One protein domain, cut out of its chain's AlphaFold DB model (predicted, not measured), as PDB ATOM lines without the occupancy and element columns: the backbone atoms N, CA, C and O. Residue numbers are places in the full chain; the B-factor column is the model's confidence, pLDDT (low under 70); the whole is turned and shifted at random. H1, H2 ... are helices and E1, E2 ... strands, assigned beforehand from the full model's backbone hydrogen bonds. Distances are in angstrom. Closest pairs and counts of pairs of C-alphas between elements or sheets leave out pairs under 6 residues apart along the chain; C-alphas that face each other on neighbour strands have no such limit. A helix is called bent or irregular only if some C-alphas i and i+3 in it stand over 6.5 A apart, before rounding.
ATOM      1  N   VAL A  12      53.924 -35.212  13.894       90.25
ATOM      2  CA  VAL A  12      54.899 -36.309  13.987       90.25
ATOM      3  C   VAL A  12      55.238 -36.590  15.451       90.25
ATOM      4  O   VAL A  12      55.164 -37.733  15.887       90.25
ATOM      5  N   SER A  13      55.507 -35.543  16.235       90.25
ATOM      6  CA  SER A  13      55.773 -35.683  17.667       90.25
ATOM      7  C   SER A  13      54.540 -36.151  18.439       90.25
ATOM      8  O   SER A  13      54.667 -36.998  19.318       90.25
ATOM      9  N   LEU A  14      53.339 -35.661  18.109       89.12
ATOM     10  CA  LEU A  14      52.110 -36.157  18.738       89.12
ATOM     11  C   LEU A  14      51.872 -37.646  18.425       89.12
ATOM     12  O   LEU A  14      51.517 -38.408  19.318       89.12
ATOM     13  N   CYS A  15      52.127 -38.080  17.190       88.69
ATOM     14  CA  CYS A  15      52.044 -39.475  16.769       88.69
ATOM     15  C   CYS A  15      53.006 -40.362  17.566       88.69
ATOM     16  O   CYS A  15      52.607 -41.451  17.956       88.69
ATOM     17  N   GLU A  16      54.227 -39.904  17.873       88.25
ATOM     18  CA  GLU A  16      55.149 -40.653  18.745       88.25
ATOM     19  C   GLU A  16      54.533 -40.935  20.123       88.25
ATOM     20  O   GLU A  16      54.660 -42.049  20.637       88.25
ATOM     21  N   VAL A  17      53.834 -39.950  20.699       86.50
ATOM     22  CA  VAL A  17      53.126 -40.112  21.976       86.50
ATOM     23  C   VAL A  17      52.000 -41.134  21.827       86.50
ATOM     24  O   VAL A  17      51.930 -42.083  22.602       86.50
ATOM     25  N   VAL A  18      51.145 -40.984  20.811       84.38
ATOM     26  CA  VAL A  18      50.018 -41.902  20.559       84.38
ATOM     27  C   VAL A  18      50.509 -43.337  20.336       84.38
ATOM     28  O   VAL A  18      49.950 -44.285  20.888       84.38
ATOM     29  N   ASP A  19      51.582 -43.511  19.572       84.75
ATOM     30  CA  ASP A  19      52.168 -44.813  19.269       84.75
ATOM     31  C   ASP A  19      52.747 -45.498  20.503       84.75
ATOM     32  O   ASP A  19      52.591 -46.711  20.663       84.75
ATOM     33  N   GLU A  35      57.477 -37.473  31.429       83.62
ATOM     34  CA  GLU A  35      57.945 -36.089  31.328       83.62
ATOM     35  C   GLU A  35      58.139 -35.671  29.862       83.62
ATOM     36  O   GLU A  35      57.727 -34.576  29.457       83.62
ATOM     37  N   LYS A  36      58.741 -36.547  29.045       86.94
ATOM     38  CA  LYS A  36      58.951 -36.295  27.614       86.94
ATOM     39  C   LYS A  36      57.617 -36.082  26.900       86.94
ATOM     40  O   LYS A  36      57.455 -35.093  26.184       86.94
ATOM     41  N   HIS A  37      56.665 -36.985  27.087       86.56
ATOM     42  CA  HIS A  37      55.382 -36.904  26.405       86.56
ATOM     43  C   HIS A  37      54.532 -35.735  26.892       86.56
ATOM     44  O   HIS A  37      53.921 -35.063  26.066       86.56
ATOM     45  N   THR A  38      54.575 -35.413  28.187       87.12
ATOM     46  CA  THR A  38      53.942 -34.199  28.725       87.12
ATOM     47  C   THR A  38      54.452 -32.964  27.982       87.12
ATOM     48  O   THR A  38      53.661 -32.171  27.474       87.12
ATOM     49  N   LYS A  39      55.774 -32.817  27.817       90.31
ATOM     50  CA  LYS A  39      56.353 -31.694  27.059       90.31
ATOM     51  C   LYS A  39      55.877 -31.659  25.606       90.31
ATOM     52  O   LYS A  39      55.582 -30.576  25.103       90.31
ATOM     53  N   ILE A  40      55.777 -32.815  24.946       91.06
ATOM     54  CA  ILE A  40      55.266 -32.910  23.571       91.06
ATOM     55  C   ILE A  40      53.799 -32.468  23.500       91.06
ATOM     56  O   ILE A  40      53.462 -31.651  22.644       91.06
ATOM     57  N   VAL A  41      52.945 -32.950  24.406       90.31
ATOM     58  CA  VAL A  41      51.517 -32.600  24.451       90.31
ATOM     59  C   VAL A  41      51.329 -31.102  24.693       90.31
ATOM     60  O   VAL A  41      50.604 -30.457  23.938       90.31
ATOM     61  N   HIS A  42      52.033 -30.512  25.665       91.56
ATOM     62  CA  HIS A  42      51.964 -29.066  25.909       91.56
ATOM     63  C   HIS A  42      52.494 -28.249  24.723       91.56
ATOM     64  O   HIS A  42      51.933 -27.205  24.392       91.56
ATOM     65  N   HIS A  43      53.567 -28.699  24.065       93.31
ATOM     66  CA  HIS A  43      54.072 -28.022  22.874       93.31
ATOM     67  C   HIS A  43      53.052 -28.065  21.731       93.31
ATOM     68  O   HIS A  43      52.762 -27.027  21.139       93.31
ATOM     69  N   PHE A  44      52.458 -29.234  21.472       93.31
ATOM     70  CA  PHE A  44      51.409 -29.391  20.472       93.31
ATOM     71  C   PHE A  44      50.198 -28.505  20.786       93.31
ATOM     72  O   PHE A  44      49.741 -27.780  19.904       93.31
ATOM     73  N   ALA A  45      49.722 -28.509  22.036       92.00
ATOM     74  CA  ALA A  45      48.599 -27.690  22.484       92.00
ATOM     75  C   ALA A  45      48.851 -26.197  22.236       92.00
ATOM     76  O   ALA A  45      48.012 -25.518  21.649       92.00
ATOM     77  N   ARG A  46      50.046 -25.700  22.582       92.94
ATOM     78  CA  ARG A  46      50.447 -24.314  22.297       92.94
ATOM     79  C   ARG A  46      50.436 -24.005  20.803       92.94
ATOM     80  O   ARG A  46      49.856 -23.001  20.408       92.94
ATOM     81  N   CYS A  47      51.027 -24.868  19.976       93.44
ATOM     82  CA  CYS A  47      51.020 -24.685  18.523       93.44
ATOM     83  C   CYS A  47      49.600 -24.682  17.941       93.44
ATOM     84  O   CYS A  47      49.313 -23.885  17.050       93.44
ATOM     85  N   LEU A  48      48.711 -25.546  18.441       92.31
ATOM     86  CA  LEU A  48      47.310 -25.580  18.025       92.31
ATOM     87  C   LEU A  48      46.592 -24.283  18.405       92.31
ATOM     88  O   LEU A  48      45.978 -23.660  17.544       92.31
ATOM     89  N   THR A  49      46.715 -23.841  19.655       90.69
ATOM     90  CA  THR A  49      46.139 -22.578  20.125       90.69
ATOM     91  C   THR A  49      46.656 -21.376  19.328       90.69
ATOM     92  O   THR A  49      45.867 -20.509  18.954       90.69
ATOM     93  N   ASP A  50      47.956 -21.312  19.035       90.50
ATOM     94  CA  ASP A  50      48.537 -20.226  18.238       90.50
ATOM     95  C   ASP A  50      47.992 -20.235  16.802       90.50
ATOM     96  O   ASP A  50      47.628 -19.181  16.278       90.50
ATOM     97  N   ALA A  51      47.839 -21.418  16.197       90.25
ATOM     98  CA  ALA A  51      47.204 -21.557  14.891       90.25
ATOM     99  C   ALA A  51      45.737 -21.094  14.921       90.25
ATOM    100  O   ALA A  51      45.322 -20.328  14.058       90.25
ATOM    101  N   ILE A  52      44.954 -21.490  15.928       89.75
ATOM    102  CA  ILE A  52      43.558 -21.045  16.092       89.75
ATOM    103  C   ILE A  52      43.492 -19.510  16.160       89.75
ATOM    104  O   ILE A  52      42.680 -18.899  15.465       89.75
ATOM    105  N   LYS A  53      44.388 -18.866  16.922       88.56
ATOM    106  CA  LYS A  53      44.464 -17.396  17.033       88.56
ATOM    107  C   LYS A  53      44.844 -16.718  15.715       88.56
ATOM    108  O   LYS A  53      44.232 -15.713  15.356       88.56
ATOM    109  N   GLU A  54      45.833 -17.248  14.994       88.88
ATOM    110  CA  GLU A  54      46.249 -16.728  13.680       88.88
ATOM    111  C   GLU A  54      45.081 -16.766  12.682       88.88
ATOM    112  O   GLU A  54      44.830 -15.794  11.962       88.88
ATOM    113  N   PHE A  55      44.325 -17.863  12.671       87.81
ATOM    114  CA  PHE A  55      43.173 -18.020  11.786       87.81
ATOM    115  C   PHE A  55      42.010 -17.121  12.184       87.81
ATOM    116  O   PHE A  55      41.473 -16.430  11.321       87.81
ATOM    117  N   ALA A  56      41.686 -17.025  13.474       87.75
ATOM    118  CA  ALA A  56      40.677 -16.086  13.956       87.75
ATOM    119  C   ALA A  56      40.989 -14.637  13.530       87.75
ATOM    120  O   ALA A  56      40.091 -13.898  13.128       87.75
ATOM    121  N   ALA A  57      42.265 -14.234  13.568       87.12
ATOM    122  CA  ALA A  57      42.700 -12.889  13.189       87.12
ATOM    123  C   ALA A  57      42.674 -12.624  11.673       87.12
ATOM    124  O   ALA A  57      42.630 -11.467  11.250       87.12
ATOM    125  N   THR A  58      42.732 -13.671  10.850       85.75
ATOM    126  CA  THR A  58      42.807 -13.563   9.384       85.75
ATOM    127  C   THR A  58      41.518 -13.971   8.673       85.75
ATOM    128  O   THR A  58      41.414 -13.783   7.456       85.75
ATOM    129  N   ASP A  59      40.527 -14.480   9.407       84.81
ATOM    130  CA  ASP A  59      39.265 -14.946   8.851       84.81
ATOM    131  C   ASP A  59      38.365 -13.799   8.364       84.81
ATOM    132  O   ASP A  59      37.875 -12.957   9.127       84.81
ATOM    133  N   LYS A  60      38.102 -13.818   7.055       86.94
ATOM    134  CA  LYS A  60      37.278 -12.843   6.329       86.94
ATOM    135  C   LYS A  60      35.839 -13.309   6.104       86.94
ATOM    136  O   LYS A  60      35.113 -12.622   5.392       86.94
ATOM    137  N   SER A  61      35.452 -14.454   6.669       86.12
ATOM    138  CA  SER A  61      34.080 -14.963   6.592       86.12
ATOM    139  C   SER A  61      33.091 -13.947   7.182       86.12
ATOM    140  O   SER A  61      33.457 -13.167   8.080       86.12
ATOM    141  N   THR A  62      31.861 -13.931   6.663       87.00
ATOM    142  CA  THR A  62      30.794 -13.047   7.155       87.00
ATOM    143  C   THR A  62      30.382 -13.423   8.576       87.00
ATOM    144  O   THR A  62      30.734 -14.495   9.078       87.00
ATOM    145  N   ASP A  63      29.648 -12.542   9.255       83.31
ATOM    146  CA  ASP A  63      29.158 -12.848  10.600       83.31
ATOM    147  C   ASP A  63      28.173 -14.026  10.582       83.31
ATOM    148  O   ASP A  63      28.203 -14.843  11.495       83.31
ATOM    149  N   GLU A  64      27.376 -14.187   9.521       82.88
ATOM    150  CA  GLU A  64      26.493 -15.346   9.344       82.88
ATOM    151  C   GLU A  64      27.283 -16.650   9.179       82.88
ATOM    152  O   GLU A  64      26.964 -17.655   9.813       82.88
ATOM    153  N   GLU A  65      28.345 -16.635   8.369       85.00
ATOM    154  CA  GLU A  65      29.225 -17.797   8.202       85.00
ATOM    155  C   GLU A  65      29.932 -18.149   9.514       85.00
ATOM    156  O   GLU A  65      30.074 -19.324   9.841       85.00
ATOM    157  N   LYS A  66      30.359 -17.145  10.285       83.44
ATOM    158  CA  LYS A  66      30.993 -17.348  11.594       83.44
ATOM    159  C   LYS A  66      30.010 -17.896  12.618       83.44
ATOM    160  O   LYS A  66      30.373 -18.816  13.345       83.44
ATOM    161  N   TRP A  67      28.782 -17.378  12.634       83.69
ATOM    162  CA  TRP A  67      27.719 -17.816  13.538       83.69
ATOM    163  C   TRP A  67      27.428 -19.303  13.357       83.69
ATOM    164  O   TRP A  67      27.371 -20.030  14.342       83.69
ATOM    165  N   MET A  68      27.342 -19.792  12.118       85.88
ATOM    166  CA  MET A  68      27.119 -21.217  11.844       85.88
ATOM    167  C   MET A  68      28.100 -22.135  12.600       85.88
ATOM    168  O   MET A  68      27.706 -23.189  13.092       85.88
ATOM    169  N   PHE A  69      29.360 -21.721  12.750       88.94
ATOM    170  CA  PHE A  69      30.401 -22.483  13.450       88.94
ATOM    171  C   PHE A  69      30.627 -22.044  14.909       88.94
ATOM    172  O   PHE A  69      31.546 -22.551  15.549       88.94
ATOM    173  N   ASP A  70      29.852 -21.102  15.444       86.69
ATOM    174  CA  ASP A  70      29.997 -20.650  16.829       86.69
ATOM    175  C   ASP A  70      29.348 -21.658  17.786       86.69
ATOM    176  O   ASP A  70      28.124 -21.761  17.874       86.69
ATOM    177  N   ILE A  71      30.184 -22.387  18.529       82.12
ATOM    178  CA  ILE A  71      29.753 -23.435  19.464       82.12
ATOM    179  C   ILE A  71      28.814 -22.866  20.536       82.12
ATOM    180  O   ILE A  71      27.855 -23.523  20.931       82.12
ATOM    181  N   ALA A  72      29.035 -21.619  20.972       77.50
ATOM    182  CA  ALA A  72      28.192 -20.975  21.980       77.50
ATOM    183  C   ALA A  72      26.761 -20.699  21.483       77.50
ATOM    184  O   ALA A  72      25.899 -20.305  22.267       77.50
ATOM    185  N   LYS A  73      26.511 -20.875  20.182       77.19
ATOM    186  CA  LYS A  73      25.226 -20.633  19.528       77.19
ATOM    187  C   LYS A  73      24.474 -21.902  19.154       77.19
ATOM    188  O   LYS A  73      23.339 -21.796  18.697       77.19
ATOM    189  N   TRP A  74      25.047 -23.085  19.368       77.75
ATOM    190  CA  TRP A  74      24.386 -24.351  19.032       77.75
ATOM    191  C   TRP A  74      23.205 -24.673  19.955       77.75
ATOM    192  O   TRP A  74      22.196 -25.184  19.478       77.75
ATOM    193  N   ASP A  75      23.250 -24.230  21.216       64.38
ATOM    194  CA  ASP A  75      22.115 -24.302  22.154       64.38
ATOM    195  C   ASP A  75      20.862 -23.548  21.670       64.38
ATOM    196  O   ASP A  75      19.744 -23.863  22.071       64.38
ATOM    197  N   GLU A  76      21.017 -22.538  20.804       60.53
ATOM    198  CA  GLU A  76      19.877 -21.808  20.232       60.53
ATOM    199  C   GLU A  76      19.186 -22.610  19.105       60.53
ATOM    200  O   GLU A  76      18.071 -22.269  18.707       60.53
ATOM    201  N   TRP A  77      19.839 -23.657  18.581       50.69
ATOM    202  CA  TRP A  77      19.439 -24.379  17.366       50.69
ATOM    203  C   TRP A  77      18.916 -25.788  17.637       50.69
ATOM    204  O   TRP A  77      18.040 -26.247  16.904       50.69
ATOM    205  N   ASP A  78      19.400 -26.460  18.678       51.31
ATOM    206  CA  ASP A  78      19.056 -27.852  18.942       51.31
ATOM    207  C   ASP A  78      18.715 -28.060  20.424       51.31
ATOM    208  O   ASP A  78      19.462 -27.702  21.330       51.31
ATOM    209  N   HIS A  79      17.539 -28.628  20.691       49.53
ATOM    210  CA  HIS A  79      17.009 -28.838  22.047       49.53
ATOM    211  C   HIS A  79      17.704 -30.015  22.767       49.53
ATOM    212  O   HIS A  79      17.166 -30.554  23.737       49.53
ATOM    213  N   ASN A  80      18.888 -30.419  22.301       54.34
ATOM    214  CA  ASN A  80      19.624 -31.611  22.719       54.34
ATOM    215  C   ASN A  80      20.574 -31.396  23.911       54.34
ATOM    216  O   ASN A  80      21.352 -32.290  24.234       54.34
ATOM    217  N   GLY A  81      20.466 -30.262  24.615       56.00
ATOM    218  CA  GLY A  81      21.179 -30.020  25.872       56.00
ATOM    219  C   GLY A  81      22.694 -29.970  25.687       56.00
ATOM    220  O   GLY A  81      23.407 -30.815  26.234       56.00
ATOM    221  N   HIS A  82      23.186 -28.989  24.927       64.62
ATOM    222  CA  HIS A  82      24.621 -28.823  24.734       64.62
ATOM    223  C   HIS A  82      25.285 -28.352  26.030       64.62
ATOM    224  O   HIS A  82      24.688 -27.701  26.893       64.62
ATOM    225  N   HIS A  83      26.535 -28.762  26.223       68.00
ATOM    226  CA  HIS A  83      27.296 -28.393  27.405       68.00
ATOM    227  C   HIS A  83      28.758 -28.194  27.007       68.00
ATOM    228  O   HIS A  83      29.405 -29.164  26.606       68.00
ATOM    229  N   PRO A  84      29.355 -27.006  27.219       66.62
ATOM    230  CA  PRO A  84      30.694 -26.692  26.716       66.62
ATOM    231  C   PRO A  84      31.768 -27.719  27.105       66.62
ATOM    232  O   PRO A  84      32.656 -28.038  26.316       66.62
ATOM    233  N   THR A  85      31.676 -28.260  28.323       65.81
ATOM    234  CA  THR A  85      32.617 -29.244  28.888       65.81
ATOM    235  C   THR A  85      32.017 -30.640  29.096       65.81
ATOM    236  O   THR A  85      32.731 -31.543  29.524       65.81
ATOM    237  N   GLY A  86      30.731 -30.836  28.779       66.44
ATOM    238  CA  GLY A  86      29.993 -32.079  29.032       66.44
ATOM    239  C   GLY A  86      29.418 -32.204  30.450       66.44
ATOM    240  O   GLY A  86      29.839 -31.512  31.378       66.44
ATOM    241  N   MET A  87      28.446 -33.104  30.620       64.25
ATOM    242  CA  MET A  87      27.810 -33.413  31.904       64.25
ATOM    243  C   MET A  87      27.390 -34.888  31.948       64.25
ATOM    244  O   MET A  87      26.732 -35.390  31.042       64.25
ATOM    245  N   GLY A  88      27.749 -35.604  33.018       66.00
ATOM    246  CA  GLY A  88      27.398 -37.020  33.165       66.00
ATOM    247  C   GLY A  88      28.004 -37.889  32.059       66.00
ATOM    248  O   GLY A  88      29.220 -38.042  31.997       66.00
ATOM    249  N   ALA A  89      27.151 -38.478  31.216       60.91
ATOM    250  CA  ALA A  89      27.567 -39.296  30.074       60.91
ATOM    251  C   ALA A  89      27.749 -38.491  28.770       60.91
ATOM    252  O   ALA A  89      28.108 -39.085  27.758       60.91
ATOM    253  N   TRP A  90      27.502 -37.176  28.768       70.06
ATOM    254  CA  TRP A  90      27.573 -36.337  27.567       70.06
ATOM    255  C   TRP A  90      28.987 -35.816  27.314       70.06
ATOM    256  O   TRP A  90      29.635 -35.288  28.224       70.06
ATOM    257  N   MET A  91      29.461 -35.943  26.070       74.38
ATOM    258  CA  MET A  91      30.689 -35.275  25.639       74.38
ATOM    259  C   MET A  91      30.407 -33.783  25.517       74.38
ATOM    260  O   MET A  91      29.378 -33.404  24.974       74.38
ATOM    261  N   GLY A  92      31.313 -32.939  26.007       77.88
ATOM    262  CA  GLY A  92      31.162 -31.509  25.784       77.88
ATOM    263  C   GLY A  92      31.413 -31.113  24.336       77.88
ATOM    264  O   GLY A  92      32.174 -31.786  23.634       77.88
ATOM    265  N   ASP A  93      30.853 -29.986  23.910       83.12
ATOM    266  CA  ASP A  93      31.030 -29.501  22.540       83.12
ATOM    267  C   ASP A  93      32.511 -29.230  22.239       83.12
ATOM    268  O   ASP A  93      33.044 -29.712  21.244       83.12
ATOM    269  N   TYR A  94      33.240 -28.573  23.148       83.38
ATOM    270  CA  TYR A  94      34.673 -28.334  22.952       83.38
ATOM    271  C   TYR A  94      35.496 -29.627  22.908       83.38
ATOM    272  O   TYR A  94      36.231 -29.814  21.932       83.38
ATOM    273  N   PRO A  95      35.385 -30.541  23.896       82.62
ATOM    274  CA  PRO A  95      36.023 -31.846  23.810       82.62
ATOM    275  C   PRO A  95      35.668 -32.610  22.534       82.62
ATOM    276  O   PRO A  95      36.560 -33.201  21.934       82.62
ATOM    277  N   SER A  96      34.413 -32.604  22.080       86.69
ATOM    278  CA  SER A  96      34.011 -33.354  20.882       86.69
ATOM    279  C   SER A  96      34.619 -32.786  19.602       86.69
ATOM    280  O   SER A  96      35.159 -33.548  18.798       86.69
ATOM    281  N   ILE A  97      34.636 -31.461  19.445       90.25
ATOM    282  CA  ILE A  97      35.258 -30.789  18.300       90.25
ATOM    283  C   ILE A  97      36.771 -30.999  18.301       90.25
ATOM    284  O   ILE A  97      37.341 -31.398  17.281       90.25
ATOM    285  N   LEU A  98      37.430 -30.777  19.443       88.69
ATOM    286  CA  LEU A  98      38.874 -30.950  19.576       88.69
ATOM    287  C   LEU A  98      39.277 -32.405  19.304       88.69
ATOM    288  O   LEU A  98      40.144 -32.664  18.468       88.69
ATOM    289  N   ASN A  99      38.620 -33.364  19.956       86.38
ATOM    290  CA  ASN A  99      38.928 -34.781  19.787       86.38
ATOM    291  C   ASN A  99      38.595 -35.286  18.384       86.38
ATOM    292  O   ASN A  99      39.382 -36.056  17.832       86.38
ATOM    293  N   GLY A 100      37.483 -34.844  17.792       89.25
ATOM    294  CA  GLY A 100      37.139 -35.144  16.406       89.25
ATOM    295  C   GLY A 100      38.215 -34.647  15.445       89.25
ATOM    296  O   GLY A 100      38.722 -35.421  14.633       89.25
ATOM    297  N   TYR A 101      38.652 -33.394  15.603       91.38
ATOM    298  CA  TYR A 101      39.709 -32.803  14.782       91.38
ATOM    299  C   TYR A 101      41.011 -33.604  14.882       91.38
ATOM    300  O   TYR A 101      41.619 -33.936  13.863       91.38
ATOM    301  N   LEU A 102      41.433 -33.961  16.096       88.94
ATOM    302  CA  LEU A 102      42.667 -34.710  16.331       88.94
ATOM    303  C   LEU A 102      42.601 -36.127  15.768       88.94
ATOM    304  O   LEU A 102      43.504 -36.543  15.047       88.94
ATOM    305  N   GLN A 103      41.536 -36.867  16.078       87.25
ATOM    306  CA  GLN A 103      41.384 -38.255  15.652       87.25
ATOM    307  C   GLN A 103      41.288 -38.352  14.130       87.25
ATOM    308  O   GLN A 103      42.008 -39.143  13.527       87.25
ATOM    309  N   LEU A 104      40.493 -37.502  13.482       89.62
ATOM    310  CA  LEU A 104      40.404 -37.505  12.023       89.62
ATOM    311  C   LEU A 104      41.729 -37.102  11.361       89.62
ATOM    312  O   LEU A 104      42.109 -37.701  10.358       89.62
ATOM    313  N   ASN A 105      42.486 -36.157  11.929       91.00
ATOM    314  CA  ASN A 105      43.831 -35.850  11.433       91.00
ATOM    315  C   ASN A 105      44.795 -37.034  11.594       91.00
ATOM    316  O   ASN A 105      45.542 -37.318  10.661       91.00
ATOM    317  N   LEU A 106      44.762 -37.757  12.718       87.56
ATOM    318  CA  LEU A 106      45.551 -38.983  12.894       87.56
ATOM    319  C   LEU A 106      45.171 -40.035  11.839       87.56
ATOM    320  O   LEU A 106      46.057 -40.584  11.190       87.56
ATOM    321  N   LEU A 107      43.874 -40.250  11.586       86.62
ATOM    322  CA  LEU A 107      43.407 -41.145  10.519       86.62
ATOM    323  C   LEU A 107      43.967 -40.747   9.153       86.62
ATOM    324  O   LEU A 107      44.419 -41.598   8.396       86.62
ATOM    325  N   LEU A 108      43.929 -39.452   8.837       89.25
ATOM    326  CA  LEU A 108      44.392 -38.907   7.563       89.25
ATOM    327  C   LEU A 108      45.918 -38.967   7.399       89.25
ATOM    328  O   LEU A 108      46.393 -38.905   6.265       89.25
ATOM    329  N   MET A 109      46.670 -39.073   8.499       88.06
ATOM    330  CA  MET A 109      48.126 -39.239   8.489       88.06
ATOM    331  C   MET A 109      48.533 -40.667   8.122       88.06
ATOM    332  O   MET A 109      49.402 -40.854   7.274       88.06
ATOM    333  N   ASP A 110      47.921 -41.664   8.763       87.94
ATOM    334  CA  ASP A 110      48.201 -43.080   8.514       87.94
ATOM    335  C   ASP A 110      46.955 -43.924   8.835       87.94
ATOM    336  O   ASP A 110      46.737 -44.327   9.986       87.94
ATOM    337  N   PRO A 111      46.099 -44.185   7.832       85.56
ATOM    338  CA  PRO A 111      44.856 -44.882   8.087       85.56
ATOM    339  C   PRO A 111      45.048 -46.330   8.525       85.56
ATOM    340  O   PRO A 111      44.261 -46.823   9.331       85.56
ATOM    341  N   GLU A 112      46.079 -47.015   8.031       84.19
ATOM    342  CA  GLU A 112      46.351 -48.409   8.403       84.19
ATOM    343  C   GLU A 112      46.679 -48.515   9.891       84.19
ATOM    344  O   GLU A 112      46.223 -49.428  10.581       84.19
ATOM    345  N   LYS A 113      47.413 -47.531  10.402       84.81
ATOM    346  CA  LYS A 113      47.870 -47.491  11.784       84.81
ATOM    347  C   LYS A 113      46.832 -46.965  12.769       84.81
ATOM    348  O   LYS A 113      46.748 -47.474  13.885       84.81
ATOM    349  N   TYR A 114      46.061 -45.947  12.387       83.81
ATOM    350  CA  TYR A 114      45.169 -45.242  13.315       83.81
ATOM    351  C   TYR A 114      43.690 -45.627  13.188       83.81
ATOM    352  O   TYR A 114      42.897 -45.231  14.040       83.81
ATOM    353  N   SER A 115      43.298 -46.453  12.209       79.25
ATOM    354  CA  SER A 115      41.901 -46.909  12.089       79.25
ATOM    355  C   SER A 115      41.384 -47.570  13.370       79.25
ATOM    356  O   SER A 115      40.290 -47.252  13.817       79.25
ATOM    357  N   SER A 116      42.170 -48.433  14.016       72.00
ATOM    358  CA  SER A 116      41.741 -49.125  15.244       72.00
ATOM    359  C   SER A 116      41.636 -48.218  16.475       72.00
ATOM    360  O   SER A 116      41.051 -48.619  17.477       72.00
ATOM    361  N   LEU A 117      42.220 -47.014  16.432       70.19
ATOM    362  CA  LEU A 117      42.070 -46.006  17.488       70.19
ATOM    363  C   LEU A 117      40.697 -45.317  17.405       70.19
ATOM    364  O   LEU A 117      40.173 -44.844  18.411       70.19
ATOM    365  N   ILE A 118      40.137 -45.252  16.198       71.38
ATOM    366  CA  ILE A 118      38.989 -44.409  15.844       71.38
ATOM    367  C   ILE A 118      37.737 -45.247  15.602       71.38
ATOM    368  O   ILE A 118      36.624 -44.796  15.875       71.38
ATOM    369  N   PHE A 119      37.918 -46.480  15.139       72.88
ATOM    370  CA  PHE A 119      36.862 -47.443  14.882       72.88
ATOM    371  C   PHE A 119      37.018 -48.652  15.797       72.88
ATOM    372  O   PHE A 119      38.121 -49.149  16.025       72.88
ATOM    373  N   SER A 120      35.894 -49.141  16.314       63.03
ATOM    374  CA  SER A 120      35.883 -50.352  17.128       63.03
ATOM    375  C   SER A 120      35.901 -51.598  16.238       63.03
ATOM    376  O   SER A 120      35.166 -51.690  15.252       63.03
ATOM    377  N   ASN A 121      36.717 -52.587  16.608       52.41
ATOM    378  CA  ASN A 121      36.654 -53.933  16.035       52.41
ATOM    379  C   ASN A 121      35.538 -54.715  16.752       52.41
ATOM    380  O   ASN A 121      35.805 -55.521  17.643       52.41
ATOM    381  N   GLY A 122      34.283 -54.383  16.443       49.56
ATOM    382  CA  GLY A 122      33.091 -55.076  16.940       49.56
ATOM    383  C   GLY A 122      32.591 -56.154  15.971       49.56
ATOM    384  O   GLY A 122      33.304 -56.558  15.061       49.56
ATOM    385  N   TYR A 123      31.333 -56.589  16.135       43.84
ATOM    386  CA  TYR A 123      30.653 -57.546  15.235       43.84
ATOM    387  C   TYR A 123      30.662 -57.135  13.748       43.84
ATOM    388  O   TYR A 123      30.494 -57.990  12.882       43.84
ATOM    389  N   CYS A 124      30.888 -55.848  13.471       51.50
ATOM    390  CA  CYS A 124      31.169 -55.300  12.151       51.50
ATOM    391  C   CYS A 124      32.578 -54.696  12.190       51.50
ATOM    392  O   CYS A 124      32.875 -53.888  13.080       51.50
ATOM    393  N   GLU A 125      33.439 -55.061  11.240       53.09
ATOM    394  CA  GLU A 125      34.723 -54.386  11.061       53.09
ATOM    395  C   GLU A 125      34.446 -52.894  10.799       53.09
ATOM    396  O   GLU A 125      33.782 -52.549   9.825       53.09
ATOM    397  N   ARG A 126      34.950 -52.010  11.671       57.91
ATOM    398  CA  ARG A 126      34.832 -50.538  11.590       57.91
ATOM    399  C   ARG A 126      33.502 -49.901  12.021       57.91
ATOM    400  O   ARG A 126      33.114 -48.868  11.471       57.91
ATOM    401  N   ARG A 127      32.838 -50.435  13.051       58.91
ATOM    402  CA  ARG A 127      31.726 -49.720  13.710       58.91
ATOM    403  C   ARG A 127      32.223 -48.435  14.391       58.91
ATOM    404  O   ARG A 127      33.287 -48.444  15.026       58.91
ATOM    405  N   THR A 128      31.441 -47.357  14.281       62.38
ATOM    406  CA  THR A 128      31.692 -46.059  14.932       62.38
ATOM    407  C   THR A 128      32.013 -46.227  16.415       62.38
ATOM    408  O   THR A 128      31.335 -46.955  17.138       62.38
ATOM    409  N   THR A 129      33.079 -45.573  16.881       74.44
ATOM    410  CA  THR A 129      33.264 -45.356  18.320       74.44
ATOM    411  C   THR A 129      32.251 -44.328  18.807       74.44
ATOM    412  O   THR A 129      31.740 -43.540  18.015       74.44
ATOM    413  N   TRP A 130      32.023 -44.270  20.119       75.62
ATOM    414  CA  TRP A 130      31.157 -43.252  20.721       75.62
ATOM    415  C   TRP A 130      31.513 -41.816  20.283       75.62
ATOM    416  O   TRP A 130      30.632 -40.998  20.070       75.62
ATOM    417  N   MET A 131      32.801 -41.519  20.053       80.25
ATOM    418  CA  MET A 131      33.227 -40.219  19.514       80.25
ATOM    419  C   MET A 131      32.637 -39.957  18.122       80.25
ATOM    420  O   MET A 131      32.102 -38.885  17.872       80.25
ATOM    421  N   LEU A 132      32.695 -40.937  17.220       81.94
ATOM    422  CA  LEU A 132      32.113 -40.789  15.889       81.94
ATOM    423  C   LEU A 132      30.586 -40.725  15.918       81.94
ATOM    424  O   LEU A 132      30.008 -40.054  15.071       81.94
ATOM    425  N   GLU A 133      29.937 -41.394  16.874       83.88
ATOM    426  CA  GLU A 133      28.492 -41.256  17.087       83.88
ATOM    427  C   GLU A 133      28.131 -39.814  17.472       83.88
ATOM    428  O   GLU A 133      27.187 -39.270  16.902       83.88
ATOM    429  N   VAL A 134      28.933 -39.160  18.325       86.00
ATOM    430  CA  VAL A 134      28.799 -37.723  18.639       86.00
ATOM    431  C   VAL A 134      28.973 -36.869  17.379       86.00
ATOM    432  O   VAL A 134      28.106 -36.046  17.089       86.00
ATOM    433  N   LEU A 135      30.036 -37.087  16.586       88.94
ATOM    434  CA  LEU A 135      30.256 -36.327  15.340       88.94
ATOM    435  C   LEU A 135      29.115 -36.511  14.335       88.94
ATOM    436  O   LEU A 135      28.773 -35.588  13.606       88.94
ATOM    437  N   CYS A 136      28.532 -37.709  14.280       89.50
ATOM    438  CA  CYS A 136      27.423 -38.028  13.388       89.50
ATOM    439  C   CYS A 136      26.056 -37.622  13.962       89.50
ATOM    440  O   CYS A 136      25.047 -37.946  13.341       89.50
ATOM    441  N   GLY A 137      25.981 -36.961  15.121       87.50
ATOM    442  CA  GLY A 137      24.701 -36.557  15.712       87.50
ATOM    443  C   GLY A 137      23.799 -37.741  16.098       87.50
ATOM    444  O   GLY A 137      22.582 -37.640  16.009       87.50
ATOM    445  N   LEU A 138      24.377 -38.900  16.442       82.19
ATOM    446  CA  LEU A 138      23.636 -40.147  16.710       82.19
ATOM    447  C   LEU A 138      23.336 -40.388  18.194       82.19
ATOM    448  O   LEU A 138      22.724 -41.398  18.542       82.19
ATOM    449  N   CYS A 139      23.787 -39.497  19.069       76.50
ATOM    450  CA  CYS A 139      23.554 -39.567  20.504       76.50
ATOM    451  C   CYS A 139      23.172 -38.194  21.058       76.50
ATOM    452  O   CYS A 139      23.450 -37.173  20.429       76.50
ATOM    453  N   ASP A 140      22.594 -38.182  22.258       69.06
ATOM    454  CA  ASP A 140      22.345 -36.954  23.017       69.06
ATOM    455  C   ASP A 140      23.651 -36.147  23.161       69.06
ATOM    456  O   ASP A 140      24.710 -36.717  23.459       69.06
ATOM    457  N   GLY A 141      23.586 -34.833  22.917       71.12
ATOM    458  CA  GLY A 141      24.770 -33.966  22.836       71.12
ATOM    459  C   GLY A 141      25.623 -34.169  21.572       71.12
ATOM    460  O   GLY A 141      26.817 -33.871  21.575       71.12
ATOM    461  N   GLY A 142      25.046 -34.738  20.513       81.00
ATOM    462  CA  GLY A 142      25.673 -34.869  19.201       81.00
ATOM    463  C   GLY A 142      25.844 -33.530  18.476       81.00
ATOM    464  O   GLY A 142      25.297 -32.506  18.872       81.00
ATOM    465  N   HIS A 143      26.635 -33.528  17.401       87.81
ATOM    466  CA  HIS A 143      26.863 -32.318  16.604       87.81
ATOM    467  C   HIS A 143      25.604 -31.876  15.848       87.81
ATOM    468  O   HIS A 143      24.826 -32.734  15.429       87.81
ATOM    469  N   PRO A 144      25.437 -30.559  15.607       87.38
ATOM    470  CA  PRO A 144      24.310 -30.037  14.841       87.38
ATOM    471  C   PRO A 144      24.270 -30.621  13.423       87.38
ATOM    472  O   PRO A 144      25.314 -30.916  12.828       87.38
ATOM    473  N   ASP A 145      23.064 -30.709  12.856       89.38
ATOM    474  CA  ASP A 145      22.786 -31.393  11.583       89.38
ATOM    475  C   ASP A 145      23.751 -31.015  10.457       89.38
ATOM    476  O   ASP A 145      24.250 -31.886   9.754       89.38
ATOM    477  N   PHE A 146      24.109 -29.737  10.304       89.44
ATOM    478  CA  PHE A 146      25.002 -29.315   9.221       89.44
ATOM    479  C   PHE A 146      26.419 -29.921   9.312       89.44
ATOM    480  O   PHE A 146      27.050 -30.164   8.280       89.44
ATOM    481  N   LEU A 147      26.940 -30.151  10.526       92.25
ATOM    482  CA  LEU A 147      28.217 -30.840  10.744       92.25
ATOM    483  C   LEU A 147      28.032 -32.343  10.584       92.25
ATOM    484  O   LEU A 147      28.812 -32.987   9.876       92.25
ATOM    485  N   ALA A 148      26.994 -32.874  11.230       92.81
ATOM    486  CA  ALA A 148      26.704 -34.295  11.271       92.81
ATOM    487  C   ALA A 148      26.437 -34.858   9.868       92.81
ATOM    488  O   ALA A 148      27.019 -35.865   9.469       92.81
ATOM    489  N   ASP A 149      25.617 -34.181   9.073       94.19
ATOM    490  CA  ASP A 149      25.253 -34.597   7.720       94.19
ATOM    491  C   ASP A 149      26.430 -34.536   6.749       94.19
ATOM    492  O   ASP A 149      26.507 -35.340   5.816       94.19
ATOM    493  N   HIS A 150      27.397 -33.643   6.977       96.19
ATOM    494  CA  HIS A 150      28.633 -33.638   6.198       96.19
ATOM    495  C   HIS A 150      29.461 -34.900   6.461       96.19
ATOM    496  O   HIS A 150      29.836 -35.603   5.522       96.19
ATOM    497  N   ILE A 151      29.719 -35.238   7.730       94.06
ATOM    498  CA  ILE A 151      30.567 -36.389   8.073       94.06
ATOM    499  C   ILE A 151      29.889 -37.732   7.794       94.06
ATOM    500  O   ILE A 151      30.566 -38.656   7.337       94.06
ATOM    501  N   LYS A 152      28.559 -37.836   7.948       94.25
ATOM    502  CA  LYS A 152      27.767 -39.037   7.613       94.25
ATOM    503  C   LYS A 152      27.992 -39.511   6.174       94.25
ATOM    504  O   LYS A 152      27.911 -40.706   5.909       94.25
ATOM    505  N   GLN A 153      28.352 -38.624   5.243       95.88
ATOM    506  CA  GLN A 153      28.656 -39.005   3.856       95.88
ATOM    507  C   GLN A 153      29.838 -39.985   3.744       95.88
ATOM    508  O   GLN A 153      29.873 -40.796   2.812       95.88
ATOM    509  N   ALA A 154      30.772 -39.974   4.702       92.94
ATOM    510  CA  ALA A 154      31.889 -40.920   4.771       92.94
ATOM    511  C   ALA A 154      31.476 -42.330   5.241       92.94
ATOM    512  O   ALA A 154      32.286 -43.258   5.174       92.94
ATOM    513  N   PHE A 155      30.228 -42.513   5.677       90.25
ATOM    514  CA  PHE A 155      29.715 -43.754   6.249       90.25
ATOM    515  C   PHE A 155      28.614 -44.363   5.377       90.25
ATOM    516  O   PHE A 155      27.973 -43.677   4.576       90.25
ATOM    517  N   ASP A 156      28.446 -45.679   5.468       89.62
ATOM    518  CA  ASP A 156      27.317 -46.391   4.869       89.62
ATOM    519  C   ASP A 156      26.047 -46.314   5.740       89.62
ATOM    520  O   ASP A 156      26.021 -45.669   6.787       89.62
ATOM    521  N   GLU A 157      24.974 -46.970   5.296       85.69
ATOM    522  CA  GLU A 157      23.676 -47.008   5.990       85.69
ATOM    523  C   GLU A 157      23.713 -47.693   7.366       85.69
ATOM    524  O   GLU A 157      22.783 -47.554   8.160       85.69
ATOM    525  N   HIS A 158      24.787 -48.422   7.664       82.44
ATOM    526  CA  HIS A 158      25.029 -49.065   8.950       82.44
ATOM    527  C   HIS A 158      26.015 -48.275   9.816       82.44
ATOM    528  O   HIS A 158      26.479 -48.789  10.836       82.44
ATOM    529  N   TYR A 159      26.344 -47.042   9.418       80.69
ATOM    530  CA  TYR A 159      27.351 -46.200  10.056       80.69
ATOM    531  C   TYR A 159      28.726 -46.877  10.134       80.69
ATOM    532  O   TYR A 159      29.488 -46.673  11.074       80.69
ATOM    533  N   CYS A 160      29.075 -47.690   9.138       82.12
ATOM    534  CA  CYS A 160      30.434 -48.192   8.969       82.12
ATOM    535  C   CYS A 160      31.203 -47.261   8.026       82.12
ATOM    536  O   CYS A 160      30.659 -46.760   7.038       82.12
ATOM    537  N   LEU A 161      32.478 -46.998   8.333       84.94
ATOM    538  CA  LEU A 161      33.311 -46.152   7.474       84.94
ATOM    539  C   LEU A 161      33.471 -46.815   6.101       84.94
ATOM    540  O   LEU A 161      33.991 -47.932   6.002       84.94
ATOM    541  N   LYS A 162      33.099 -46.095   5.039       89.00
ATOM    542  CA  LYS A 162      33.299 -46.537   3.653       89.00
ATOM    543  C   LYS A 162      34.792 -46.765   3.356       89.00
ATOM    544  O   LYS A 162      35.661 -46.219   4.040       89.00
ATOM    545  N   PRO A 163      35.138 -47.536   2.308       88.62
ATOM    546  CA  PRO A 163      36.523 -47.639   1.861       88.62
ATOM    547  C   PRO A 163      37.145 -46.250   1.662       88.62
ATOM    548  O   PRO A 163      36.499 -45.365   1.102       88.62
ATOM    549  N   LEU A 164      38.397 -46.071   2.104       87.94
ATOM    550  CA  LEU A 164      39.130 -44.795   2.071       87.94
ATOM    551  C   LEU A 164      39.580 -44.427   0.650       87.94
ATOM    552  O   LEU A 164      40.762 -44.323   0.334       87.94
ATOM    553  N   THR A 165      38.598 -44.264  -0.223       92.25
ATOM    554  CA  THR A 165      38.744 -43.713  -1.564       92.25
ATOM    555  C   THR A 165      39.124 -42.235  -1.489       92.25
ATOM    556  O   THR A 165      39.030 -41.605  -0.433       92.25
ATOM    557  N   ALA A 166      39.536 -41.660  -2.620       91.69
ATOM    558  CA  ALA A 166      39.843 -40.233  -2.701       91.69
ATOM    559  C   ALA A 166      38.672 -39.358  -2.218       91.69
ATOM    560  O   ALA A 166      38.902 -38.408  -1.472       91.69
ATOM    561  N   ASP A 167      37.437 -39.733  -2.562       95.25
ATOM    562  CA  ASP A 167      36.227 -38.996  -2.188       95.25
ATOM    563  C   ASP A 167      35.965 -39.062  -0.681       95.25
ATOM    564  O   ASP A 167      35.738 -38.038  -0.043       95.25
ATOM    565  N   VAL A 168      36.084 -40.250  -0.078       92.62
ATOM    566  CA  VAL A 168      35.935 -40.409   1.378       92.62
ATOM    567  C   VAL A 168      37.023 -39.630   2.115       92.62
ATOM    568  O   VAL A 168      36.726 -38.899   3.055       92.62
ATOM    569  N   LEU A 169      38.276 -39.703   1.660       91.06
ATOM    570  CA  LEU A 169      39.367 -38.913   2.239       91.06
ATOM    571  C   LEU A 169      39.128 -37.404   2.100       91.06
ATOM    572  O   LEU A 169      39.536 -36.645   2.978       91.06
ATOM    573  N   GLN A 170      38.490 -36.957   1.018       93.75
ATOM    574  CA  GLN A 170      38.134 -35.556   0.831       93.75
ATOM    575  C   GLN A 170      37.041 -35.123   1.812       93.75
ATOM    576  O   GLN A 170      37.229 -34.121   2.496       93.75
ATOM    577  N   ILE A 171      35.983 -35.925   1.985       95.25
ATOM    578  CA  ILE A 171      34.927 -35.677   2.982       95.25
ATOM    579  C   ILE A 171      35.532 -35.513   4.380       95.25
ATOM    580  O   ILE A 171      35.220 -34.545   5.075       95.25
ATOM    581  N   LEU A 172      36.438 -36.415   4.773       92.56
ATOM    582  CA  LEU A 172      37.104 -36.367   6.077       92.56
ATOM    583  C   LEU A 172      37.972 -35.109   6.244       92.56
ATOM    584  O   LEU A 172      37.948 -34.492   7.307       92.56
ATOM    585  N   ARG A 173      38.719 -34.697   5.210       93.19
ATOM    586  CA  ARG A 173      39.525 -33.459   5.238       93.19
ATOM    587  C   ARG A 173      38.660 -32.210   5.334       93.19
ATOM    588  O   ARG A 173      38.997 -31.294   6.080       93.19
ATOM    589  N   ASP A 174      37.561 -32.175   4.594       94.94
ATOM    590  CA  ASP A 174      36.628 -31.053   4.632       94.94
ATOM    591  C   ASP A 174      35.942 -30.979   5.996       94.94
ATOM    592  O   ASP A 174      35.841 -29.898   6.573       94.94
ATOM    593  N   HIS A 175      35.595 -32.126   6.585       95.06
ATOM    594  CA  HIS A 175      35.057 -32.162   7.938       95.06
ATOM    595  C   HIS A 175      36.085 -31.702   8.979       95.06
ATOM    596  O   HIS A 175      35.763 -30.879   9.829       95.06
ATOM    597  N   CYS A 176      37.350 -32.130   8.884       93.50
ATOM    598  CA  CYS A 176      38.425 -31.591   9.723       93.50
ATOM    599  C   CYS A 176      38.531 -30.064   9.622       93.50
ATOM    600  O   CYS A 176      38.745 -29.397  10.634       93.50
ATOM    601  N   ALA A 177      38.375 -29.500   8.422       92.12
ATOM    602  CA  ALA A 177      38.367 -28.055   8.239       92.12
ATOM    603  C   ALA A 177      37.153 -27.406   8.922       92.12
ATOM    604  O   ALA A 177      37.320 -26.382   9.580       92.12
ATOM    605  N   MET A 178      35.962 -28.008   8.836       93.94
ATOM    606  CA  MET A 178      34.765 -27.544   9.552       93.94
ATOM    607  C   MET A 178      34.955 -27.575  11.074       93.94
ATOM    608  O   MET A 178      34.659 -26.588  11.743       93.94
ATOM    609  N   LEU A 179      35.519 -28.655  11.624       93.38
ATOM    610  CA  LEU A 179      35.836 -28.754  13.052       93.38
ATOM    611  C   LEU A 179      36.845 -27.677  13.469       93.38
ATOM    612  O   LEU A 179      36.660 -27.011  14.483       93.38
ATOM    613  N   PHE A 180      37.881 -27.438  12.658       92.00
ATOM    614  CA  PHE A 180      38.836 -26.362  12.922       92.00
ATOM    615  C   PHE A 180      38.178 -24.977  12.895       92.00
ATOM    616  O   PHE A 180      38.521 -24.130  13.717       92.00
ATOM    617  N   ARG A 181      37.204 -24.750  12.002       91.56
ATOM    618  CA  ARG A 181      36.390 -23.525  12.012       91.56
ATOM    619  C   ARG A 181      35.639 -23.352  13.322       91.56
ATOM    620  O   ARG A 181      35.702 -22.272  13.898       91.56
ATOM    621  N   CYS A 182      35.036 -24.418  13.842       90.69
ATOM    622  CA  CYS A 182      34.372 -24.375  15.146       90.69
ATOM    623  C   CYS A 182      35.335 -23.935  16.263       90.69
ATOM    624  O   CYS A 182      34.977 -23.121  17.110       90.69
ATOM    625  N   LEU A 183      36.588 -24.407  16.232       89.69
ATOM    626  CA  LEU A 183      37.592 -24.060  17.246       89.69
ATOM    627  C   LEU A 183      37.967 -22.572  17.263       89.69
ATOM    628  O   LEU A 183      38.360 -22.089  18.321       89.69
ATOM    629  N   TYR A 184      37.895 -21.848  16.141       87.94
ATOM    630  CA  TYR A 184      38.281 -20.429  16.093       87.94
ATOM    631  C   TYR A 184      37.093 -19.459  16.017       87.94
ATOM    632  O   TYR A 184      37.279 -18.269  16.284       87.94
ATOM    633  N   SER A 185      35.896 -19.929  15.656       85.94
ATOM    634  CA  SER A 185      34.707 -19.080  15.509       85.94
ATOM    635  C   SER A 185      34.135 -18.597  16.841       85.94
ATOM    636  O   SER A 185      33.558 -17.510  16.883       85.94
ATOM    637  N   THR A 186      34.340 -19.329  17.940       73.50
ATOM    638  CA  THR A 186      33.845 -18.891  19.251       73.50
ATOM    639  C   THR A 186      34.711 -17.762  19.816       73.50
ATOM    640  O   THR A 186      35.912 -17.938  20.043       73.50
ATOM    641  N   LYS A 187      34.110 -16.589  20.052       63.16
ATOM    642  CA  LYS A 187      34.830 -15.372  20.480       63.16
ATOM    643  C   LYS A 187      35.010 -15.250  21.997       63.16
ATOM    644  O   LYS A 187      36.064 -14.800  22.439       63.16
ATOM    645  N   GLU A 188      34.016 -15.638  22.795       62.50
ATOM    646  CA  GLU A 188      34.034 -15.496  24.259       62.50
ATOM    647  C   GLU A 188      34.056 -16.867  24.946       62.50
ATOM    648  O   GLU A 188      33.337 -17.778  24.551       62.50
ATOM    649  N   GLY A 189      34.906 -17.037  25.967       66.50
ATOM    650  CA  GLY A 189      34.976 -18.290  26.735       66.50
ATOM    651  C   GLY A 189      35.479 -19.508  25.946       66.50
ATOM    652  O   GLY A 189      35.266 -20.639  26.374       66.50
ATOM    653  N   ASN A 190      36.140 -19.289  24.805       75.38
ATOM    654  CA  ASN A 190      36.616 -20.359  23.939       75.38
ATOM    655  C   ASN A 190      37.739 -21.169  24.598       75.38
ATOM    656  O   ASN A 190      38.893 -20.739  24.656       75.38
ATOM    657  N   LEU A 191      37.390 -22.369  25.061       76.56
ATOM    658  CA  LEU A 191      38.303 -23.278  25.750       76.56
ATOM    659  C   LEU A 191      39.442 -23.773  24.846       76.56
ATOM    660  O   LEU A 191      40.521 -24.082  25.340       76.56
ATOM    661  N   ALA A 192      39.263 -23.782  23.519       75.94
ATOM    662  CA  ALA A 192      40.326 -24.144  22.579       75.94
ATOM    663  C   ALA A 192      41.460 -23.099  22.511       75.94
ATOM    664  O   ALA A 192      42.558 -23.390  22.023       75.94
ATOM    665  N   LEU A 193      41.224 -21.883  23.023       78.00
ATOM    666  CA  LEU A 193      42.250 -20.848  23.170       78.00
ATOM    667  C   LEU A 193      43.090 -20.995  24.447       78.00
ATOM    668  O   LEU A 193      44.097 -20.291  24.585       78.00
ATOM    669  N   ASP A 194      42.704 -21.891  25.358       84.75
ATOM    670  CA  ASP A 194      43.468 -22.233  26.552       84.75
ATOM    671  C   ASP A 194      44.323 -23.484  26.295       84.75
ATOM    672  O   ASP A 194      43.845 -24.618  26.268       84.75
ATOM    673  N   ALA A 195      45.628 -23.270  26.121       84.25
ATOM    674  CA  ALA A 195      46.573 -24.352  25.868       84.25
ATOM    675  C   ALA A 195      46.666 -25.354  27.034       84.25
ATOM    676  O   ALA A 195      46.998 -26.513  26.793       84.25
ATOM    677  N   GLU A 196      46.372 -24.948  28.276       86.81
ATOM    678  CA  GLU A 196      46.330 -25.868  29.418       86.81
ATOM    679  C   GLU A 196      45.075 -26.740  29.368       86.81
ATOM    680  O   GLU A 196      45.171 -27.948  29.573       86.81
ATOM    681  N   PHE A 197      43.914 -26.174  29.025       85.00
ATOM    682  CA  PHE A 197      42.710 -26.965  28.760       85.00
ATOM    683  C   PHE A 197      42.961 -27.998  27.653       85.00
ATOM    684  O   PHE A 197      42.727 -29.188  27.861       85.00
ATOM    685  N   VAL A 198      43.512 -27.565  26.514       83.00
ATOM    686  CA  VAL A 198      43.837 -28.448  25.381       83.00
ATOM    687  C   VAL A 198      44.827 -29.536  25.804       83.00
ATOM    688  O   VAL A 198      44.614 -30.707  25.499       83.00
ATOM    689  N   ALA A 199      45.893 -29.189  26.529       84.06
ATOM    690  CA  ALA A 199      46.874 -30.162  27.005       84.06
ATOM    691  C   ALA A 199      46.268 -31.171  27.994       84.06
ATOM    692  O   ALA A 199      46.587 -32.357  27.920       84.06
ATOM    693  N   ASN A 200      45.376 -30.729  28.884       83.19
ATOM    694  CA  ASN A 200      44.689 -31.601  29.834       83.19
ATOM    695  C   ASN A 200      43.709 -32.550  29.136       83.19
ATOM    696  O   ASN A 200      43.691 -33.733  29.466       83.19
ATOM    697  N   ASP A 201      42.937 -32.077  28.153       81.56
ATOM    698  CA  ASP A 201      42.018 -32.924  27.381       81.56
ATOM    699  C   ASP A 201      42.783 -33.983  26.566       81.56
ATOM    700  O   ASP A 201      42.509 -35.183  26.667       81.56
ATOM    701  N   LEU A 202      43.849 -33.557  25.873       79.25
ATOM    702  CA  LEU A 202      44.802 -34.444  25.199       79.25
ATOM    703  C   LEU A 202      45.408 -35.467  26.168       79.25
ATOM    704  O   LEU A 202      45.495 -36.656  25.858       79.25
ATOM    705  N   GLY A 203      45.809 -35.007  27.353       74.50
ATOM    706  CA  GLY A 203      46.357 -35.829  28.421       74.50
ATOM    707  C   GLY A 203      45.368 -36.892  28.890       74.50
ATOM    708  O   GLY A 203      45.705 -38.071  28.912       74.50
ATOM    709  N   LEU A 204      44.124 -36.520  29.192       71.00
ATOM    710  CA  LEU A 204      43.075 -37.458  29.599       71.00
ATOM    711  C   LEU A 204      42.814 -38.517  28.529       71.00
ATOM    712  O   LEU A 204      42.673 -39.702  28.851       71.00
ATOM    713  N   ARG A 205      42.791 -38.115  27.255       68.19
ATOM    714  CA  ARG A 205      42.500 -39.023  26.144       68.19
ATOM    715  C   ARG A 205      43.654 -39.969  25.833       68.19
ATOM    716  O   ARG A 205      43.414 -41.141  25.547       68.19
ATOM    717  N   PHE A 206      44.889 -39.492  25.956       66.06
ATOM    718  CA  PHE A 206      46.100 -40.281  25.728       66.06
ATOM    719  C   PHE A 206      46.710 -40.864  27.015       66.06
ATOM    720  O   PHE A 206      47.789 -41.438  26.959       66.06
ATOM    721  N   ARG A 207      45.994 -40.797  28.151       57.56
ATOM    722  CA  ARG A 207      46.363 -41.308  29.491       57.56
ATOM    723  C   ARG A 207      47.652 -40.726  30.101       57.56
ATOM    724  O   ARG A 207      48.508 -41.468  30.572       57.56
TER     725      ARG A 207
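This is residues 12 to 19 and 35 to 207 of the 211 residues of an uncharacterized protein of Globisporangium ultimum (strain ATCC 200006 / CBS 805.95 / DAOM BR144) (UniProt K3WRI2). What shape does the model have? Two long helices, H5 and H9, pack side by side in the core, with H7 on H5 and H8 on H9; H6 folds back on the end of H5 and leads into the small hairpin E1-E2. The longest helix, H2, makes a corner with the end of H9, and H1 and H10 pack on H2. What is it built of? The printed part has 181 residues, with ten named helices and two named antiparallel strands in the order H1 to H6, E1, E2, H7 to H10: mostly helix, the packing part aligned, part crossed. It is compact, with a radius of gyration of the C-alphas of 15.9 A and spans of 43 by 42 by 35 A.

What surrounds the strands? E1, residues 119 to 121, and E2, residues 125 to 128, form an antiparallel hairpin, N 120 and O 127 within hydrogen-bond range at 3.0 A. H6, residues 111 to 118, forms a helical hairpin with H5, residues 93 to 109, at a shallow tilt of 22 degrees; their closest C-alphas, Leu 107 and Tyr 114, are 5.3 A apart. What touches H5 and H9? H5 touches H9, residues 166 to 185, opposite ways at a shallow tilt of 34.7 degrees, only just short of steep; closest C-alphas Tyr 101 and Cys 176, 5.4 A. H8, residues 145 to 152, forms a helical hairpin with H9; closest C-alphas Ile 151 and His 175, 6.2 A. H7, residues 130 to 135, touches residues 96 to 100 of H5 alone, about perpendicular at 81 degrees; closest C-alphas Ser 96 and Met 131, 7.0 A. What touches H2? H2, residues 35 to 58, touches H9 with residues 52 to 56 alone, about perpendicular at 80 degrees; closest C-alphas Ile 52 and Tyr 184, 5.3 A. H10, residues 195 to 206, touches H2 at a steep tilt of 51 degrees; closest C-alphas Ala 45 and Ala 195, 5.2 A. H1, residues 12 to 19, touches H2; closest C-alphas Val 17 and His 37, 5.9 A. What of the rest? H3, residues 63 to 68, and H4, residues 71 to 76, are each close to but not clearly touching H9. O i to N i+4 pairs are all within hydrogen-bond range except in H8, 3 of 4, H6, 1 of 4, and H4, 0 of 2; O i to N i+3 pairs number 2 of 5 in H6 and 2 of 3 in H4.

Where are the ends? H1 begins at C-alpha 12 (54.899, -36.309, 13.987), and H10 ends at C-alpha 206 (46.100, -40.281, 25.728). How long are the helices? H2 measures 34.9 A, H9 28.4 A and H5 24.2 A. H6 is irregular, C-alphas 113 and 116 being 7.2 A apart, and H4 only just, C-alphas 72 and 75 being 6.9 A apart.

Where is it cut or loosely linked? Residues 20 to 34 are not printed, and C-alphas 19 and 35 are 16.0 A apart. The links H4 to H5 and H8 to H9 are long. Where is confidence low? Residues 75 to 89, 120 to 128, 140, 187 to 189 and 205 to 207 are under 70.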